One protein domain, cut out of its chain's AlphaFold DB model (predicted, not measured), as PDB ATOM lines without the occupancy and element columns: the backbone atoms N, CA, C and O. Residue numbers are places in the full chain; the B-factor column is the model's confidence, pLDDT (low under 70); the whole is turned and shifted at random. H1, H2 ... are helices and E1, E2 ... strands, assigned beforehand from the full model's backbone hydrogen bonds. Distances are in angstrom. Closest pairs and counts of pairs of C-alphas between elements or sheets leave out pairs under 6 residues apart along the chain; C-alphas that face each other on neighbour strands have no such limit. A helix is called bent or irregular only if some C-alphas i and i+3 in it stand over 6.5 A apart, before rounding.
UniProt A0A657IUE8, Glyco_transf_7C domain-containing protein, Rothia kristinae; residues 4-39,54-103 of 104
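This is residues 4 to 39 and 54 to 103 of the 104 residues of the protein "Glyco_transf_7C domain-containing protein" of Rothia kristinae (UniProt A0A657IUE8). An elongated model has the small hairpin E1-E2 at one end, with H4 and residues 60 to 71 of long H3 packed on it; H2 lies near H3's later part, and H1 is at the opposite end. The 86 printed residues, mostly helix, run H1, H2, H3, H4, E1, E2, the strands antiparallel. It is only just compact, close to loose: radius of gyration of the C-alphas 14.0 A, spans 44 by 27 by 22 A.

Find C-alpha 4 at (-20.645, 6.952, -62.979), beginning H1, residues 4 to 9. H2 is residues 22 to 32, 15.2 A. H3, residues 57 to 74, 24.4 A, is irregular: C-alphas 58 and 61 are 8.3 A apart. Then come H4, residues 80 to 88, E1, 92 to 95, and E2, 99 to 102, ending at (-4.143, 35.895, -41.832).

H1 and H2 only just touch, with 3 pairs of C-alphas within 8 A, closest Ile 9 and Ala 30, 5.3 A. H3, with residues 57 to 64 alone, only just touches H4, with 3 such pairs, closest Leu 64 and Leu 83, 7.6 A. In E1-E2, look for N 93 and O 101, 2.8 A. O i to N i+4 pairs are within hydrogen-bond range throughout H1, H2 and H4, and 12 of 14 in H3.

Residues 40 to 53 are not printed; C-alphas 39 and 54 are 26.1 A apart. H1 to H2 is a long link. No printed residue is under 70 in pLDDT.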
ATOM      1  N   GLU A   4     -19.480   6.178 -62.549       97.75
ATOM      2  CA  GLU A   4     -20.645   6.952 -62.979       97.75
ATOM      3  C   GLU A   4     -21.245   7.808 -61.853       97.75
ATOM      4  O   GLU A   4     -21.769   8.891 -62.108       97.75
ATOM      5  N   VAL A   5     -21.125   7.367 -60.594       97.69
ATOM      6  CA  VAL A   5     -21.555   8.156 -59.431       97.69
ATOM      7  C   VAL A   5     -20.586   9.310 -59.190       97.69
ATOM      8  O   VAL A   5     -21.043  10.417 -58.931       97.69
ATOM      9  N   TYR A   6     -19.278   9.081 -59.332       97.81
ATOM     10  CA  TYR A   6     -18.266  10.136 -59.205       97.81
ATOM     11  C   TYR A   6     -18.480  11.246 -60.243       97.81
ATOM     12  O   TYR A   6     -18.526  12.425 -59.895       97.81
ATOM     13  N   LEU A   7     -18.712  10.863 -61.502       96.88
ATOM     14  CA  LEU A   7     -19.010  11.807 -62.580       96.88
ATOM     15  C   LEU A   7     -20.325  12.560 -62.349       96.88
ATOM     16  O   LEU A   7     -20.394  13.753 -62.626       96.88
ATOM     17  N   ARG A   8     -21.351  11.897 -61.797       97.31
ATOM     18  CA  ARG A   8     -22.618  12.552 -61.434       97.31
ATOM     19  C   ARG A   8     -22.448  13.606 -60.336       97.31
ATOM     20  O   ARG A   8     -23.165  14.597 -60.355       97.31
ATOM     21  N   ILE A   9     -21.536  13.387 -59.385       98.06
ATOM     22  CA  ILE A   9     -21.214  14.367 -58.333       98.06
ATOM     23  C   ILE A   9     -20.458  15.574 -58.915       98.06
ATOM     24  O   ILE A   9     -20.558  16.671 -58.380       98.06
ATOM     25  N   GLY A  10     -19.735  15.380 -60.023       97.19
ATOM     26  CA  GLY A  10     -18.864  16.393 -60.627       97.19
ATOM     27  C   GLY A  10     -17.400  16.288 -60.190       97.19
ATOM     28  O   GLY A  10     -16.598  17.132 -60.569       97.19
ATOM     29  N   GLY A  11     -17.044  15.238 -59.444       97.19
ATOM     30  CA  GLY A  11     -15.697  15.028 -58.917       97.19
ATOM     31  C   GLY A  11     -15.273  16.037 -57.846       97.19
ATOM     32  O   GLY A  11     -16.095  16.776 -57.308       97.19
ATOM     33  N   PHE A  12     -13.985  16.026 -57.506       97.88
ATOM     34  CA  PHE A  12     -13.388  17.052 -56.648       97.88
ATOM     35  C   PHE A  12     -13.286  18.389 -57.386       97.88
ATOM     36  O   PHE A  12     -12.961  18.432 -58.572       97.88
ATOM     37  N   SER A  13     -13.521  19.486 -56.667       97.94
ATOM     38  CA  SER A  13     -13.306  20.833 -57.191       97.94
ATOM     39  C   SER A  13     -11.809  21.134 -57.300       97.94
ATOM     40  O   SER A  13     -11.112  21.195 -56.290       97.94
ATOM     41  N   GLU A  14     -11.330  21.405 -58.514       97.62
ATOM     42  CA  GLU A  14      -9.926  21.756 -58.792       97.62
ATOM     43  C   GLU A  14      -9.522  23.150 -58.270       97.62
ATOM     44  O   GLU A  14      -8.353  23.517 -58.315       97.62
ATOM     45  N   GLU A  15     -10.476  23.940 -57.762       98.25
ATOM     46  CA  GLU A  15     -10.196  25.238 -57.131       98.25
ATOM     47  C   GLU A  15      -9.512  25.112 -55.757       98.25
ATOM     48  O   GLU A  15      -8.901  26.076 -55.295       98.25
ATOM     49  N   TYR A  16      -9.630  23.958 -55.088       98.25
ATOM     50  CA  TYR A  16      -8.939  23.707 -53.822       98.25
ATOM     51  C   TYR A  16      -7.466  23.429 -54.092       98.25
ATOM     52  O   TYR A  16      -7.122  22.623 -54.957       98.25
ATOM     53  N   THR A  17      -6.587  24.065 -53.325       97.56
ATOM     54  CA  THR A  17      -5.140  23.851 -53.436       97.56
ATOM     55  C   THR A  17      -4.537  23.552 -52.070       97.56
ATOM     56  O   THR A  17      -5.073  23.951 -51.036       97.56
ATOM     57  N   GLY A  18      -3.434  22.801 -52.057       96.25
ATOM     58  CA  GLY A  18      -2.776  22.384 -50.823       96.25
ATOM     59  C   GLY A  18      -3.643  21.457 -49.974       96.25
ATOM     60  O   GLY A  18      -3.990  20.368 -50.422       96.25
ATOM     61  N   TYR A  19      -3.940  21.866 -48.740       96.00
ATOM     62  CA  TYR A  19      -4.559  21.011 -47.731       96.00
ATOM     63  C   TYR A  19      -5.784  21.671 -47.092       96.00
ATOM     64  O   TYR A  19      -5.719  22.818 -46.645       96.00
ATOM     65  N   GLY A  20      -6.874  20.909 -46.978       96.69
ATOM     66  CA  GLY A  20      -8.023  21.233 -46.143       96.69
ATOM     67  C   GLY A  20      -9.260  21.659 -46.930       96.69
ATOM     68  O   GLY A  20      -9.224  22.566 -47.757       96.69
ATOM     69  N   GLY A  21     -10.401  21.062 -46.579       97.31
ATOM     70  CA  GLY A  21     -11.732  21.437 -47.062       97.31
ATOM     71  C   GLY A  21     -12.201  20.706 -48.323       97.31
ATOM     72  O   GLY A  21     -13.411  20.629 -48.533       97.31
ATOM     73  N   GLU A  22     -11.303  20.112 -49.104       98.31
ATOM     74  CA  GLU A  22     -11.595  19.442 -50.376       98.31
ATOM     75  C   GLU A  22     -12.489  18.205 -50.207       98.31
ATOM     76  O   GLU A  22     -13.504  18.075 -50.893       98.31
ATOM     77  N   ASP A  23     -12.197  17.348 -49.226       97.44
ATOM     78  CA  ASP A  23     -13.023  16.177 -48.910       97.44
ATOM     79  C   ASP A  23     -14.409  16.584 -48.393       97.44
ATOM     80  O   ASP A  23     -15.423  15.938 -48.674       97.44
ATOM     81  N   THR A  24     -14.473  17.696 -47.650       97.62
ATOM     82  CA  THR A  24     -15.745  18.238 -47.151       97.62
ATOM     83  C   THR A  24     -16.578  18.808 -48.302       97.62
ATOM     84  O   THR A  24     -17.787  18.577 -48.343       97.62
ATOM     85  N   ASP A  25     -15.958  19.511 -49.257       98.44
ATOM     86  CA  ASP A  25     -16.630  20.022 -50.462       98.44
ATOM     87  C   ASP A  25     -17.179  18.887 -51.323       98.44
ATOM     88  O   ASP A  25     -18.330  18.939 -51.767       98.44
ATOM     89  N   PHE A  26     -16.391  17.824 -51.500       98.19
ATOM     90  CA  PHE A  26     -16.831  16.644 -52.233       98.19
ATOM     91  C   PHE A  26     -18.034  15.971 -51.554       98.19
ATOM     92  O   PHE A  26     -18.994  15.596 -52.231       98.19
ATOM     93  N   ALA A  27     -18.048  15.889 -50.220       97.31
ATOM     94  CA  ALA A  27     -19.195  15.377 -49.470       97.31
ATOM     95  C   ALA A  27     -20.454  16.257 -49.616       97.31
ATOM     96  O   ALA A  27     -21.553  15.726 -49.793       97.31
ATOM     97  N   TYR A  28     -20.320  17.587 -49.593       97.81
ATOM     98  CA  TYR A  28     -21.441  18.515 -49.826       97.81
ATOM     99  C   TYR A  28     -21.968  18.438 -51.264       97.81
ATOM    100  O   TYR A  28     -23.183  18.455 -51.490       97.81
ATOM    101  N   SER A  29     -21.066  18.283 -52.233       98.19
ATOM    102  CA  SER A  29     -21.409  18.055 -53.639       98.19
ATOM    103  C   SER A  29     -22.170  16.740 -53.805       98.19
ATOM    104  O   SER A  29     -23.205  16.700 -54.470       98.19
ATOM    105  N   ALA A  30     -21.720  15.674 -53.134       98.19
ATOM    106  CA  ALA A  30     -22.405  14.386 -53.121       98.19
ATOM    107  C   ALA A  30     -23.821  14.498 -52.546       98.19
ATOM    108  O   ALA A  30     -24.777  14.051 -53.184       98.19
ATOM    109  N   HIS A  31     -23.968  15.167 -51.400       97.12
ATOM    110  CA  HIS A  31     -25.269  15.414 -50.785       97.12
ATOM    111  C   HIS A  31     -26.205  16.205 -51.713       97.12
ATOM    112  O   HIS A  31     -27.348  15.802 -51.929       97.12
ATOM    113  N   SER A  32     -25.703  17.273 -52.337       97.00
ATOM    114  CA  SER A  32     -26.470  18.103 -53.281       97.00
ATOM    115  C   SER A  32     -26.887  17.342 -54.545       97.00
ATOM    116  O   SER A  32     -27.933  17.627 -55.124       97.00
ATOM    117  N   ALA A  33     -26.107  16.337 -54.951       97.31
ATOM    118  CA  ALA A  33     -26.419  15.429 -56.055       97.31
ATOM    119  C   ALA A  33     -27.307  14.231 -55.643       97.31
ATOM    120  O   ALA A  33     -27.492  13.302 -56.438       97.31
ATOM    121  N   GLY A  34     -27.841  14.218 -54.413       97.38
ATOM    122  CA  GLY A  34     -28.680  13.133 -53.896       97.38
ATOM    123  C   GLY A  34     -27.921  11.815 -53.722       97.38
ATOM    124  O   GLY A  34     -28.475  10.740 -53.964       97.38
ATOM    125  N   VAL A  35     -26.629  11.886 -53.390       97.69
ATOM    126  CA  VAL A  35     -25.778  10.721 -53.137       97.69
ATOM    127  C   VAL A  35     -25.486  10.620 -51.648       97.69
ATOM    128  O   VAL A  35     -24.774  11.449 -51.086       97.69
ATOM    129  N   ASP A  36     -26.010   9.570 -51.026       92.94
ATOM    130  CA  ASP A  36     -25.829   9.339 -49.597       92.94
ATOM    131  C   ASP A  36     -24.441   8.783 -49.261       92.94
ATOM    132  O   ASP A  36     -23.836   8.014 -50.019       92.94
ATOM    133  N   LEU A  37     -23.965   9.134 -48.066       91.88
ATOM    134  CA  LEU A  37     -22.798   8.527 -47.437       91.88
ATOM    135  C   LEU A  37     -23.248   7.373 -46.539       91.88
ATOM    136  O   LEU A  37     -24.150   7.525 -45.718       91.88
ATOM    137  N   ALA A  38     -22.588   6.224 -46.671       91.62
ATOM    138  CA  ALA A  38     -22.881   5.033 -45.885       91.62
ATOM    139  C   ALA A  38     -21.618   4.496 -45.208       91.62
ATOM    140  O   ALA A  38     -20.560   4.392 -45.828       91.62
ATOM    141  N   TRP A  39     -21.759   4.094 -43.946       93.00
ATOM    142  CA  TRP A  39     -20.747   3.315 -43.240       93.00
ATOM    143  C   TRP A  39     -20.865   1.843 -43.631       93.00
ATOM    144  O   TRP A  39     -21.933   1.244 -43.507       93.00
ATOM    145  N   SER A  54      -1.777  20.382 -34.732       91.94
ATOM    146  CA  SER A  54      -3.212  20.587 -34.507       91.94
ATOM    147  C   SER A  54      -3.434  21.957 -33.852       91.94
ATOM    148  O   SER A  54      -3.032  22.138 -32.693       91.94
ATOM    149  N   PRO A  55      -4.002  22.947 -34.576       95.62
ATOM    150  CA  PRO A  55      -4.347  22.895 -35.996       95.62
ATOM    151  C   PRO A  55      -3.090  22.816 -36.890       95.62
ATOM    152  O   PRO A  55      -2.006  23.157 -36.413       95.62
ATOM    153  N   PRO A  56      -3.238  22.381 -38.153       96.12
ATOM    154  CA  PRO A  56      -2.160  22.228 -39.141       96.12
ATOM    155  C   PRO A  56      -1.552  23.582 -39.559       96.12
ATOM    156  O   PRO A  56      -1.895  24.140 -40.601       96.12
ATOM    157  N   VAL A  57      -0.672  24.152 -38.729       96.81
ATOM    158  CA  VAL A  57      -0.094  25.497 -38.934       96.81
ATOM    159  C   VAL A  57       0.743  25.601 -40.206       96.81
ATOM    160  O   VAL A  57       0.842  26.682 -40.781       96.81
ATOM    161  N   GLU A  58       1.294  24.486 -40.680       96.31
ATOM    162  CA  GLU A  58       2.069  24.414 -41.920       96.31
ATOM    163  C   GLU A  58       1.204  24.639 -43.172       96.31
ATOM    164  O   GLU A  58       1.745  24.908 -44.239       96.31
ATOM    165  N   HIS A  59      -0.124  24.557 -43.032       96.88
ATOM    166  CA  HIS A  59      -1.113  24.736 -44.101       96.88
ATOM    167  C   HIS A  59      -2.073  25.898 -43.822       96.88
ATOM    168  O   HIS A  59      -3.190  25.936 -44.337       96.88
ATOM    169  N   LEU A  60      -1.680  26.829 -42.945       97.62
ATOM    170  CA  LEU A  60      -2.531  27.930 -42.495       97.62
ATOM    171  C   LEU A  60      -3.132  28.719 -43.667       97.62
ATOM    172  O   LEU A  60      -4.340  28.940 -43.698       97.62
ATOM    173  N   THR A  61      -2.301  29.146 -44.619       97.94
ATOM    174  CA  THR A  61      -2.740  29.975 -45.750       97.94
ATOM    175  C   THR A  61      -3.734  29.222 -46.625       97.94
ATOM    176  O   THR A  61      -4.815  29.737 -46.910       97.94
ATOM    177  N   GLU A  62      -3.412  27.980 -46.984       98.00
ATOM    178  CA  GLU A  62      -4.259  27.126 -47.811       98.00
ATOM    179  C   GLU A  62      -5.598  26.845 -47.126       98.00
ATOM    180  O   GLU A  62      -6.642  26.931 -47.764       98.00
ATOM    181  N   ILE A  63      -5.609  26.617 -45.810       98.25
ATOM    182  CA  ILE A  63      -6.851  26.408 -45.056       98.25
ATOM    183  C   ILE A  63      -7.724  27.661 -45.044       98.25
ATOM    184  O   ILE A  63      -8.943  27.546 -45.186       98.25
ATOM    185  N   LEU A  64      -7.143  28.852 -44.888       98.44
ATOM    186  CA  LEU A  64      -7.903  30.105 -44.925       98.44
ATOM    187  C   LEU A  64      -8.482  30.365 -46.325       98.44
ATOM    188  O   LEU A  64      -9.649  30.752 -46.452       98.44
ATOM    189  N   ASP A  65      -7.706  30.110 -47.377       98.31
ATOM    190  CA  ASP A  65      -8.147  30.238 -48.770       98.31
ATOM    191  C   ASP A  65      -9.258  29.238 -49.102       98.31
ATOM    192  O   ASP A  65     -10.338  29.628 -49.564       98.31
ATOM    193  N   ASN A  66      -9.049  27.969 -48.758       98.56
ATOM    194  CA  ASN A  66     -10.009  26.895 -48.974       98.56
ATOM    195  C   ASN A  66     -11.278  27.078 -48.126       98.56
ATOM    196  O   ASN A  66     -12.379  26.764 -48.586       98.56
ATOM    197  N   ALA A  67     -11.179  27.643 -46.918       98.44
ATOM    198  CA  ALA A  67     -12.346  27.981 -46.106       98.44
ATOM    199  C   ALA A  67     -13.200  29.075 -46.758       98.44
ATOM    200  O   ALA A  67     -14.430  28.969 -46.765       98.44
ATOM    201  N   ARG A  68     -12.571  30.100 -47.350       98.31
ATOM    202  CA  ARG A  68     -13.280  31.151 -48.102       98.31
ATOM    203  C   ARG A  68     -13.903  30.608 -49.386       98.31
ATOM    204  O   ARG A  68     -15.041  30.962 -49.699       98.31
ATOM    205  N   LEU A  69     -13.201  29.722 -50.094       98.50
ATOM    206  CA  LEU A  69     -13.726  28.990 -51.250       98.50
ATOM    207  C   LEU A  69     -14.967  28.168 -50.877       98.50
ATOM    208  O   LEU A  69     -16.017  28.318 -51.504       98.50
ATOM    209  N   PHE A  70     -14.882  27.367 -49.816       98.69
ATOM    210  CA  PHE A  70     -16.000  26.561 -49.333       98.69
ATOM    211  C   PHE A  70     -17.187  27.438 -48.915       98.69
ATOM    212  O   PHE A  70     -18.320  27.177 -49.314       98.69
ATOM    213  N   HIS A  71     -16.939  28.518 -48.168       98.25
ATOM    214  CA  HIS A  71     -17.994  29.450 -47.772       98.25
ATOM    215  C   HIS A  71     -18.668  30.107 -48.979       98.25
ATOM    216  O   HIS A  71     -19.886  30.264 -48.992       98.25
ATOM    217  N   ARG A  72     -17.913  30.448 -50.028       97.88
ATOM    218  CA  ARG A  72     -18.487  30.963 -51.279       97.88
ATOM    219  C   ARG A  72     -19.401  29.940 -51.962       97.88
ATOM    220  O   ARG A  72     -20.408  30.334 -52.539       97.88
ATOM    221  N   ARG A  73     -19.050  28.652 -51.908       97.88
ATOM    222  CA  ARG A  73     -19.808  27.559 -52.545       97.88
ATOM    223  C   ARG A  73     -21.054  27.158 -51.752       97.88
ATOM    224  O   ARG A  73     -22.084  26.887 -52.359       97.88
ATOM    225  N   TRP A  74     -20.983  27.170 -50.419       98.19
ATOM    226  CA  TRP A  74     -22.011  26.564 -49.555       98.19
ATOM    227  C   TRP A  74     -22.634  27.500 -48.514       98.19
ATOM    228  O   TRP A  74     -23.564  27.102 -47.816       98.19
ATOM    229  N   GLY A  75     -22.138  28.730 -48.368       97.62
ATOM    230  CA  GLY A  75     -22.657  29.714 -47.408       97.62
ATOM    231  C   GLY A  75     -22.372  29.395 -45.936       97.62
ATOM    232  O   GLY A  75     -22.929  30.040 -45.050       97.62
ATOM    233  N   VAL A  76     -21.523  28.404 -45.653       97.44
ATOM    234  CA  VAL A  76     -21.115  28.009 -44.296       97.44
ATOM    235  C   VAL A  76     -19.601  27.824 -44.232       97.44
ATOM    236  O   VAL A  76     -18.960  27.576 -45.247       97.44
ATOM    237  N   TRP A  77     -19.008  27.959 -43.048       97.62
ATOM    238  CA  TRP A  77     -17.560  27.824 -42.867       97.62
ATOM    239  C   TRP A  77     -17.170  26.373 -42.544       97.62
ATOM    240  O   TRP A  77     -17.724  25.813 -41.591       97.62
ATOM    241  N   PRO A  78     -16.218  25.760 -43.276       98.00
ATOM    242  CA  PRO A  78     -15.698  24.438 -42.943       98.00
ATOM    243  C   PRO A  78     -14.664  24.553 -41.816       98.00
ATOM    244  O   PRO A  78     -14.236  25.653 -41.472       98.00
ATOM    245  N   MET A  79     -14.222  23.421 -41.255       96.88
ATOM    246  CA  MET A  79     -13.039  23.359 -40.372       96.88
ATOM    247  C   MET A  79     -13.048  24.378 -39.213       96.88
ATOM    248  O   MET A  79     -11.994  24.836 -38.777       96.88
ATOM    249  N   ARG A  80     -14.231  24.747 -38.698       97.06
ATOM    250  CA  ARG A  80     -14.392  25.847 -37.730       97.06
ATOM    251  C   ARG A  80     -13.458  25.754 -36.526       97.06
ATOM    252  O   ARG A  80     -12.865  26.757 -36.164       97.06
ATOM    253  N   GLY A  81     -13.265  24.553 -35.976       97.69
ATOM    254  CA  GLY A  81     -12.350  24.348 -34.851       97.69
ATOM    255  C   GLY A  81     -10.892  24.697 -35.169       97.69
ATOM    256  O   GLY A  81     -10.188  25.194 -34.299       97.69
ATOM    257  N   TRP A  82     -10.429  24.499 -36.408       97.81
ATOM    258  CA  TRP A  82      -9.096  24.953 -36.822       97.81
ATOM    259  C   TRP A  82      -9.045  26.463 -37.025       97.81
ATOM    260  O   TRP A  82      -8.095  27.091 -36.572       97.81
ATOM    261  N   LEU A  83     -10.066  27.052 -37.653       98.31
ATOM    262  CA  LEU A  83     -10.145  28.500 -37.881       98.31
ATOM    263  C   LEU A  83     -10.149  29.279 -36.556       98.31
ATOM    264  O   LEU A  83      -9.385  30.228 -36.385       98.31
ATOM    265  N   GLU A  84     -10.954  28.821 -35.599       98.25
ATOM    266  CA  GLU A  84     -11.017  29.356 -34.238       98.25
ATOM    267  C   GLU A  84      -9.664  29.167 -33.519       98.25
ATOM    268  O   GLU A  84      -9.103  30.137 -33.010       98.25
ATOM    269  N   ALA A  85      -9.058  27.972 -33.580       98.25
ATOM    270  CA  ALA A  85      -7.757  27.706 -32.955       98.25
ATOM    271  C   ALA A  85      -6.592  28.512 -33.566       98.25
ATOM    272  O   ALA A  85      -5.648  28.868 -32.858       98.25
ATOM    273  N   PHE A  86      -6.623  28.815 -34.867       98.31
ATOM    274  CA  PHE A  86      -5.650  29.722 -35.477       98.31
ATOM    275  C   PHE A  86      -5.798  31.142 -34.931       98.31
ATOM    276  O   PHE A  86      -4.790  31.787 -34.641       98.31
ATOM    277  N   ALA A  87      -7.028  31.622 -34.744       98.19
ATOM    278  CA  ALA A  87      -7.257  32.945 -34.178       98.19
ATOM    279  C   ALA A  87      -6.872  33.048 -32.702       98.19
ATOM    280  O   ALA A  87      -6.247  34.030 -32.308       98.19
ATOM    281  N   GLU A  88      -7.136  32.014 -31.903       98.12
ATOM    282  CA  GLU A  88      -6.663  31.934 -30.513       98.12
ATOM    283  C   GLU A  88      -5.132  32.017 -30.407       98.12
ATOM    284  O   GLU A  88      -4.597  32.555 -29.439       98.12
ATOM    285  N   ARG A  89      -4.418  31.515 -31.422       97.81
ATOM    286  CA  ARG A  89      -2.952  31.576 -31.513       97.81
ATOM    287  C   ARG A  89      -2.428  32.859 -32.159       97.81
ATOM    288  O   ARG A  89      -1.219  32.982 -32.328       97.81
ATOM    289  N   GLY A  90      -3.306  33.787 -32.541       98.12
ATOM    290  CA  GLY A  90      -2.927  35.015 -33.241       98.12
ATOM    291  C   GLY A  90      -2.376  34.776 -34.648       98.12
ATOM    292  O   GLY A  90      -1.607  35.590 -35.135       98.12
ATOM    293  N   LEU A  91      -2.732  33.658 -35.286       98.38
ATOM    294  CA  LEU A  91      -2.311  33.304 -36.649       98.38
ATOM    295  C   LEU A  91      -3.351  33.701 -37.705       98.38
ATOM    296  O   LEU A  91      -3.018  33.929 -38.866       98.38
ATOM    297  N   ALA A  92      -4.618  33.798 -37.303       98.50
ATOM    298  CA  ALA A  92      -5.722  34.221 -38.152       98.50
ATOM    299  C   ALA A  92      -6.614  35.233 -37.426       98.50
ATOM    300  O   ALA A  92      -6.570  35.374 -36.205       98.50
ATOM    301  N   ARG A  93      -7.465  35.929 -38.175       97.88
ATOM    302  CA  ARG A  93      -8.480  36.836 -37.634       97.88
ATOM    303  C   ARG A  93      -9.773  36.753 -38.432       97.88
ATOM    304  O   ARG A  93      -9.759  36.491 -39.634       97.88
ATOM    305  N   TRP A  94     -10.884  37.022 -37.758       97.06
ATOM    306  CA  TRP A  94     -12.185  37.174 -38.397       97.06
ATOM    307  C   TRP A  94     -12.377  38.607 -38.903       97.06
ATOM    308  O   TRP A  94     -12.177  39.572 -38.163       97.06
ATOM    309  N   ASP A  95     -12.809  38.735 -40.152       96.25
ATOM    310  CA  ASP A  95     -13.242  39.979 -40.771       96.25
ATOM    311  C   ASP A  95     -14.723  39.858 -41.182       96.25
ATOM    312  O   ASP A  95     -15.070  38.960 -41.952       96.25
ATOM    313  N   PRO A  96     -15.620  40.748 -40.723       93.56
ATOM    314  CA  PRO A  96     -17.046  40.651 -41.037       93.56
ATOM    315  C   PRO A  96     -17.393  40.745 -42.530       93.56
ATOM    316  O   PRO A  96     -18.463  40.290 -42.927       93.56
ATOM    317  N   GLN A  97     -16.536  41.360 -43.351       93.06
ATOM    318  CA  GLN A  97     -16.776  41.545 -44.786       93.06
ATOM    319  C   GLN A  97     -16.066  40.487 -45.630       93.06
ATOM    320  O   GLN A  97     -16.555  40.117 -46.696       93.06
ATOM    321  N   ARG A  98     -14.896  40.026 -45.180       93.06
ATOM    322  CA  ARG A  98     -13.993  39.167 -45.964       93.06
ATOM    323  C   ARG A  98     -13.868  37.744 -45.422       93.06
ATOM    324  O   ARG A  98     -13.307  36.890 -46.109       93.06
ATOM    325  N   GLY A  99     -14.391  37.481 -44.229       96.81
ATOM    326  CA  GLY A  99     -14.280  36.204 -43.538       96.81
ATOM    327  C   GLY A  99     -12.936  36.023 -42.834       96.81
ATOM    328  O   GLY A  99     -12.373  36.969 -42.293       96.81
ATOM    329  N   TRP A 100     -12.417  34.797 -42.820       98.00
ATOM    330  CA  TRP A 100     -11.144  34.486 -42.168       98.00
ATOM    331  C   TRP A 100      -9.942  34.961 -42.987       98.00
ATOM    332  O   TRP A 100      -9.854  34.689 -44.186       98.00
ATOM    333  N   LEU A 101      -9.017  35.658 -42.330       97.50
ATOM    334  CA  LEU A 101      -7.797  36.219 -42.915       97.50
ATOM    335  C   LEU A 101      -6.586  35.868 -42.045       97.50
ATOM    336  O   LEU A 101      -6.744  35.582 -40.859       97.50
ATOM    337  N   LEU A 102      -5.381  35.943 -42.613       97.62
ATOM    338  CA  LEU A 102      -4.143  35.895 -41.832       97.62
ATOM    339  C   LEU A 102      -4.104  37.048 -40.817       97.62
ATOM    340  O   LEU A 102      -4.603  38.148 -41.086       97.62
ATOM    341  N   ALA A 103      -3.527  36.782 -39.647       94.69
ATOM    342  CA  ALA A 103      -3.167  37.834 -38.705       94.69
ATOM    343  C   ALA A 103      -1.967  38.639 -39.242       94.69
ATOM    344  O   ALA A 103      -1.128  38.091 -39.959       94.69
TER     345      ALA A 103